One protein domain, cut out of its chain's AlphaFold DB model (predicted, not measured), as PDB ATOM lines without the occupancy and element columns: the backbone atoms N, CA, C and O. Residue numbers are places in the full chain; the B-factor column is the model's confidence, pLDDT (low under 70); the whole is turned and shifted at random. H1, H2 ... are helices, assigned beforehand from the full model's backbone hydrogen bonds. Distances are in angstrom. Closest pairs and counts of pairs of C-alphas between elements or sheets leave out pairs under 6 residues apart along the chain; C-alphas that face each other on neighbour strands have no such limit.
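Overview. This is residues 260 to 307 of the 483 residues of an uncharacterized protein of Macrostomum lignano (UniProt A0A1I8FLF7). A short helix, H1, stands off one end of one long straight helix, H2, set steeply to its line and joined to it by a looping link, residues 271 to 278. H2 makes most of the length, and the two helices do not pack together. The printed part has 48 residues with two named helices, H1 then H2, and no named strand; the class is all helix. It is extended, with a radius of gyration of the C-alphas of 18.1 A and spans of 56 by 21 by 10 A.

Along the chain. H1, residues 260 to 270, begins at C-alpha 260 (39.888, -28.337, -70.863) and measures 15.5 A. H2, residues 279 to 307, measures 41.7 A, from C-alpha 279 (39.286, -33.879, -56.492) to C-alpha 307 (49.059, -31.740, -15.995).

Arrangement. H1 and H2 are apart, with no C-alpha of the one within 8 A of the other. A short link of 8 residues joins them. Residues 260 to 266 of H1 and 280 to 307 of H2 stand free. In H1 and H2 every O i to N i+4 pair is within hydrogen-bond range.

Size, cuts and confidence. The two C-alphas farthest apart, those of Asn 261 and Ala 307, are 57.0 A apart. The printed part has no cut. The mean pLDDT of the printed part is 81.0; residues 271 to 277 and 306 to 307 are under 70.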
ATOM      1  N   VAL A 260      40.874 -27.246 -70.842       80.81
ATOM      2  CA  VAL A 260      39.888 -28.337 -70.863       80.81
ATOM      3  C   VAL A 260      40.539 -29.672 -71.237       80.81
ATOM      4  O   VAL A 260      40.252 -30.701 -70.620       80.81
ATOM      5  N   ASN A 261      41.471 -29.647 -72.190       83.31
ATOM      6  CA  ASN A 261      42.222 -30.836 -72.581       83.31
ATOM      7  C   ASN A 261      43.185 -31.250 -71.462       83.31
ATOM      8  O   ASN A 261      43.306 -32.435 -71.179       83.31
ATOM      9  N   LEU A 262      43.748 -30.288 -70.720       82.44
ATOM     10  CA  LEU A 262      44.641 -30.577 -69.590       82.44
ATOM     11  C   LEU A 262      43.933 -31.335 -68.476       82.44
ATOM     12  O   LEU A 262      44.466 -32.318 -67.970       82.44
ATOM     13  N   PHE A 263      42.726 -30.910 -68.103       81.25
ATOM     14  CA  PHE A 263      41.944 -31.629 -67.101       81.25
ATOM     15  C   PHE A 263      41.518 -33.018 -67.583       81.25
ATOM     16  O   PHE A 263      41.455 -33.945 -66.776       81.25
ATOM     17  N   SER A 264      41.280 -33.174 -68.886       83.31
ATOM     18  CA  SER A 264      40.957 -34.466 -69.490       83.31
ATOM     19  C   SER A 264      42.159 -35.417 -69.461       83.31
ATOM     20  O   SER A 264      42.023 -36.552 -69.007       83.31
ATOM     21  N   ASP A 265      43.349 -34.939 -69.828       82.81
ATOM     22  CA  ASP A 265      44.584 -35.728 -69.806       82.81
ATOM     23  C   ASP A 265      45.053 -36.032 -68.376       82.81
ATOM     24  O   ASP A 265      45.510 -37.144 -68.105       82.81
ATOM     25  N   LEU A 266      44.891 -35.093 -67.433       81.69
ATOM     26  CA  LEU A 266      45.126 -35.334 -66.004       81.69
ATOM     27  C   LEU A 266      44.159 -36.401 -65.480       81.69
ATOM     28  O   LEU A 266      44.593 -37.363 -64.849       81.69
ATOM     29  N   GLY A 267      42.864 -36.286 -65.781       78.12
ATOM     30  CA  GLY A 267      41.866 -37.294 -65.418       78.12
ATOM     31  C   GLY A 267      42.183 -38.672 -66.005       78.12
ATOM     32  O   GLY A 267      42.046 -39.684 -65.316       78.12
ATOM     33  N   TRP A 268      42.686 -38.714 -67.240       78.00
ATOM     34  CA  TRP A 268      43.161 -39.936 -67.882       78.00
ATOM     35  C   TRP A 268      44.442 -40.499 -67.260       78.00
ATOM     36  O   TRP A 268      44.607 -41.709 -67.259       78.00
ATOM     37  N   HIS A 269      45.347 -39.686 -66.711       77.69
ATOM     38  CA  HIS A 269      46.540 -40.199 -66.024       77.69
ATOM     39  C   HIS A 269      46.228 -40.692 -64.605       77.69
ATOM     40  O   HIS A 269      46.739 -41.733 -64.192       77.69
ATOM     41  N   TYR A 270      45.361 -39.995 -63.866       72.50
ATOM     42  CA  TYR A 270      44.987 -40.385 -62.501       72.50
ATOM     43  C   TYR A 270      43.911 -41.484 -62.452       72.50
ATOM     44  O   TYR A 270      43.804 -42.196 -61.463       72.50
ATOM     45  N   GLY A 271      43.119 -41.681 -63.507       68.62
ATOM     46  CA  GLY A 271      42.100 -42.737 -63.556       68.62
ATOM     47  C   GLY A 271      42.644 -44.183 -63.531       68.62
ATOM     48  O   GLY A 271      42.184 -44.981 -62.709       68.62
ATOM     49  N   PRO A 272      43.581 -44.561 -64.422       68.38
ATOM     50  CA  PRO A 272      44.037 -45.937 -64.600       68.38
ATOM     51  C   PRO A 272      45.235 -46.311 -63.716       68.38
ATOM     52  O   PRO A 272      45.362 -47.479 -63.347       68.38
ATOM     53  N   TYR A 273      46.094 -45.363 -63.325       65.94
ATOM     54  CA  TYR A 273      47.273 -45.646 -62.498       65.94
ATOM     55  C   TYR A 273      46.940 -45.613 -60.998       65.94
ATOM     56  O   TYR A 273      47.361 -44.736 -60.256       65.94
ATOM     57  N   GLY A 274      46.181 -46.619 -60.552       54.38
ATOM     58  CA  GLY A 274      46.192 -47.154 -59.179       54.38
ATOM     59  C   GLY A 274      45.564 -46.319 -58.058       54.38
ATOM     60  O   GLY A 274      45.112 -46.889 -57.068       54.38
ATOM     61  N   SER A 275      45.467 -45.004 -58.195       58.97
ATOM     62  CA  SER A 275      44.817 -44.141 -57.222       58.97
ATOM     63  C   SER A 275      43.658 -43.462 -57.940       58.97
ATOM     64  O   SER A 275      43.853 -42.500 -58.664       58.97
ATOM     65  N   ARG A 276      42.428 -43.983 -57.778       66.25
ATOM     66  CA  ARG A 276      41.181 -43.339 -58.253       66.25
ATOM     67  C   ARG A 276      40.928 -42.040 -57.481       66.25
ATOM     68  O   ARG A 276      39.911 -41.879 -56.810       66.25
ATOM     69  N   VAL A 277      41.906 -41.152 -57.504       69.75
ATOM     70  CA  VAL A 277      41.974 -39.955 -56.703       69.75
ATOM     71  C   VAL A 277      41.352 -38.857 -57.541       69.75
ATOM     72  O   VAL A 277      41.972 -38.262 -58.415       69.75
ATOM     73  N   SER A 278      40.063 -38.654 -57.309       80.12
ATOM     74  CA  SER A 278      39.335 -37.486 -57.787       80.12
ATOM     75  C   SER A 278      39.601 -36.300 -56.858       80.12
ATOM     76  O   SER A 278      39.931 -36.480 -55.682       80.12
ATOM     77  N   VAL A 279      39.360 -35.081 -57.342       80.94
ATOM     78  CA  VAL A 279      39.286 -33.879 -56.492       80.94
ATOM     79  C   VAL A 279      38.381 -34.127 -55.279       80.94
ATOM     80  O   VAL A 279      38.721 -33.738 -54.168       80.94
ATOM     81  N   VAL A 280      37.291 -34.880 -55.463       84.19
ATOM     82  CA  VAL A 280      36.380 -35.275 -54.378       84.19
ATOM     83  C   VAL A 280      37.089 -36.127 -53.322       84.19
ATOM     84  O   VAL A 280      36.991 -35.834 -52.137       84.19
ATOM     85  N   THR A 281      37.874 -37.125 -53.731       83.38
ATOM     86  CA  THR A 281      38.608 -37.971 -52.776       83.38
ATOM     87  C   THR A 281      39.692 -37.194 -52.026       83.38
ATOM     88  O   THR A 281      39.909 -37.442 -50.845       83.38
ATOM     89  N   LEU A 282      40.341 -36.208 -52.661       82.38
ATOM     90  CA  LEU A 282      41.291 -35.324 -51.974       82.38
ATOM     91  C   LEU A 282      40.588 -34.463 -50.919       82.38
ATOM     92  O   LEU A 282      41.121 -34.284 -49.824       82.38
ATOM     93  N   CYS A 283      39.380 -33.974 -51.214       86.50
ATOM     94  CA  CYS A 283      38.555 -33.270 -50.235       86.50
ATOM     95  C   CYS A 283      38.150 -34.185 -49.067       86.50
ATOM     96  O   CYS A 283      38.277 -33.769 -47.918       86.50
ATOM     97  N   GLU A 284      37.762 -35.436 -49.329       90.19
ATOM     98  CA  GLU A 284      37.441 -36.420 -48.282       90.19
ATOM     99  C   GLU A 284      38.650 -36.716 -47.379       90.19
ATOM    100  O   GLU A 284      38.534 -36.710 -46.151       90.19
ATOM    101  N   PHE A 285      39.844 -36.897 -47.954       86.69
ATOM    102  CA  PHE A 285      41.078 -37.031 -47.171       86.69
ATOM    103  C   PHE A 285      41.380 -35.776 -46.343       86.69
ATOM    104  O   PHE A 285      41.857 -35.889 -45.207       86.69
ATOM    105  N   GLY A 286      41.081 -34.590 -46.876       90.69
ATOM    106  CA  GLY A 286      41.182 -33.322 -46.156       90.69
ATOM    107  C   GLY A 286      40.248 -33.256 -44.945       90.69
ATOM    108  O   GLY A 286      40.690 -32.909 -43.849       90.69
ATOM    109  N   GLU A 287      38.987 -33.660 -45.103       93.56
ATOM    110  CA  GLU A 287      38.009 -33.714 -44.009       93.56
ATOM    111  C   GLU A 287      38.425 -34.705 -42.920       93.56
ATOM    112  O   GLU A 287      38.423 -34.365 -41.734       93.56
ATOM    113  N   ILE A 288      38.858 -35.908 -43.308       91.50
ATOM    114  CA  ILE A 288      39.342 -36.924 -42.366       91.50
ATOM    115  C   ILE A 288      40.562 -36.399 -41.604       91.50
ATOM    116  O   ILE A 288      40.622 -36.511 -40.378       91.50
ATOM    117  N   SER A 289      41.509 -35.765 -42.299       90.12
ATOM    118  CA  SER A 289      42.702 -35.180 -41.678       90.12
ATOM    119  C   SER A 289      42.342 -34.076 -40.681       90.12
ATOM    120  O   SER A 289      42.919 -34.012 -39.594       90.12
ATOM    121  N   LEU A 290      41.344 -33.247 -40.998       92.19
ATOM    122  CA  LEU A 290      40.860 -32.182 -40.120       92.19
ATOM    123  C   LEU A 290      40.159 -32.747 -38.878       92.19
ATOM    124  O   LEU A 290      40.403 -32.283 -37.760       92.19
ATOM    125  N   ILE A 291      39.346 -33.792 -39.039       92.56
ATOM    126  CA  ILE A 291      38.703 -34.499 -37.923       92.56
ATOM    127  C   ILE A 291      39.764 -35.111 -37.004       92.56
ATOM    128  O   ILE A 291      39.711 -34.914 -35.786       92.56
ATOM    129  N   VAL A 292      40.758 -35.797 -37.567       92.31
ATOM    130  CA  VAL A 292      41.856 -36.410 -36.809       92.31
ATOM    131  C   VAL A 292      42.666 -35.343 -36.068       92.31
ATOM    132  O   VAL A 292      42.886 -35.472 -34.862       92.31
ATOM    133  N   ALA A 293      43.029 -34.244 -36.732       90.38
ATOM    134  CA  ALA A 293      43.718 -33.122 -36.100       90.38
ATOM    135  C   ALA A 293      42.903 -32.539 -34.934       90.38
ATOM    136  O   ALA A 293      43.436 -32.336 -33.841       90.38
ATOM    137  N   SER A 294      41.590 -32.356 -35.112       90.38
ATOM    138  CA  SER A 294      40.702 -31.868 -34.049       90.38
ATOM    139  C   SER A 294      40.659 -32.810 -32.837       90.38
ATOM    140  O   SER A 294      40.593 -32.355 -31.690       90.38
ATOM    141  N   TYR A 295      40.752 -34.122 -33.070       91.56
ATOM    142  CA  TYR A 295      40.793 -35.126 -32.012       91.56
ATOM    143  C   TYR A 295      42.107 -35.062 -31.227       91.56
ATOM    144  O   TYR A 295      42.088 -35.032 -29.994       91.56
ATOM    145  N   TYR A 296      43.244 -34.955 -31.922       88.88
ATOM    146  CA  TYR A 296      44.556 -34.808 -31.285       88.88
ATOM    147  C   TYR A 296      44.686 -33.500 -30.498       88.88
ATOM    148  O   TYR A 296      45.204 -33.516 -29.381       88.88
ATOM    149  N   VAL A 297      44.144 -32.391 -31.010       88.62
ATOM    150  CA  VAL A 297      44.101 -31.110 -30.284       88.62
ATOM    151  C   VAL A 297      43.280 -31.241 -28.997       88.62
ATOM    152  O   VAL A 297      43.738 -30.843 -27.928       88.62
ATOM    153  N   ARG A 298      42.099 -31.874 -29.046       85.88
ATOM    154  CA  ARG A 298      41.282 -32.122 -27.841       85.88
ATOM    155  C   ARG A 298      41.976 -33.048 -26.838       85.88
ATOM    156  O   ARG A 298      41.836 -32.849 -25.630       85.88
ATOM    157  N   LEU A 299      42.725 -34.042 -27.312       86.31
ATOM    158  CA  LEU A 299      43.510 -34.935 -26.459       86.31
ATOM    159  C   LEU A 299      44.664 -34.190 -25.768       86.31
ATOM    160  O   LEU A 299      44.882 -34.386 -24.573       86.31
ATOM    161  N   LEU A 300      45.356 -33.304 -26.490       83.50
ATOM    162  CA  LEU A 300      46.407 -32.442 -25.945       83.50
ATOM    163  C   LEU A 300      45.857 -31.475 -24.894       83.50
ATOM    164  O   LEU A 300      46.421 -31.394 -23.807       83.50
ATOM    165  N   ILE A 301      44.717 -30.826 -25.158       84.44
ATOM    166  CA  ILE A 301      44.053 -29.941 -24.188       84.44
ATOM    167  C   ILE A 301      43.683 -30.709 -22.910       84.44
ATOM    168  O   ILE A 301      43.919 -30.215 -21.811       84.44
ATOM    169  N   ARG A 302      43.161 -31.940 -23.020       79.25
ATOM    170  CA  ARG A 302      42.851 -32.779 -21.846       79.25
ATOM    171  C   ARG A 302      44.095 -33.180 -21.056       79.25
ATOM    172  O   ARG A 302      44.057 -33.167 -19.830       79.25
ATOM    173  N   ARG A 303      45.190 -33.534 -21.733       79.38
ATOM    174  CA  ARG A 303      46.458 -33.883 -21.070       79.38
ATOM    175  C   ARG A 303      47.098 -32.672 -20.392       79.38
ATOM    176  O   ARG A 303      47.584 -32.809 -19.278       79.38
ATOM    177  N   LEU A 304      47.021 -31.495 -21.009       77.56
ATOM    178  CA  LEU A 304      47.469 -30.234 -20.413       77.56
ATOM    179  C   LEU A 304      46.601 -29.832 -19.213       77.56
ATOM    180  O   LEU A 304      47.144 -29.454 -18.183       77.56
ATOM    181  N   ALA A 305      45.276 -29.991 -19.292       73.75
ATOM    182  CA  ALA A 305      44.370 -29.725 -18.172       73.75
ATOM    183  C   ALA A 305      44.610 -30.662 -16.973       73.75
ATOM    184  O   ALA A 305      44.492 -30.234 -15.828       73.75
ATOM    185  N   LEU A 306      44.978 -31.923 -17.223       69.38
ATOM    186  CA  LEU A 306      45.375 -32.874 -16.178       69.38
ATOM    187  C   LEU A 306      46.770 -32.573 -15.607       69.38
ATOM    188  O   LEU A 306      46.975 -32.730 -14.409       69.38
ATOM    189  N   ALA A 307      47.711 -32.112 -16.433       64.88
ATOM    190  CA  ALA A 307      49.059 -31.740 -15.995       64.88
ATOM    191  C   ALA A 307      49.100 -30.410 -15.215       64.88
ATOM    192  O   ALA A 307      49.975 -30.218 -14.377       64.88
TER     193      ALA A 307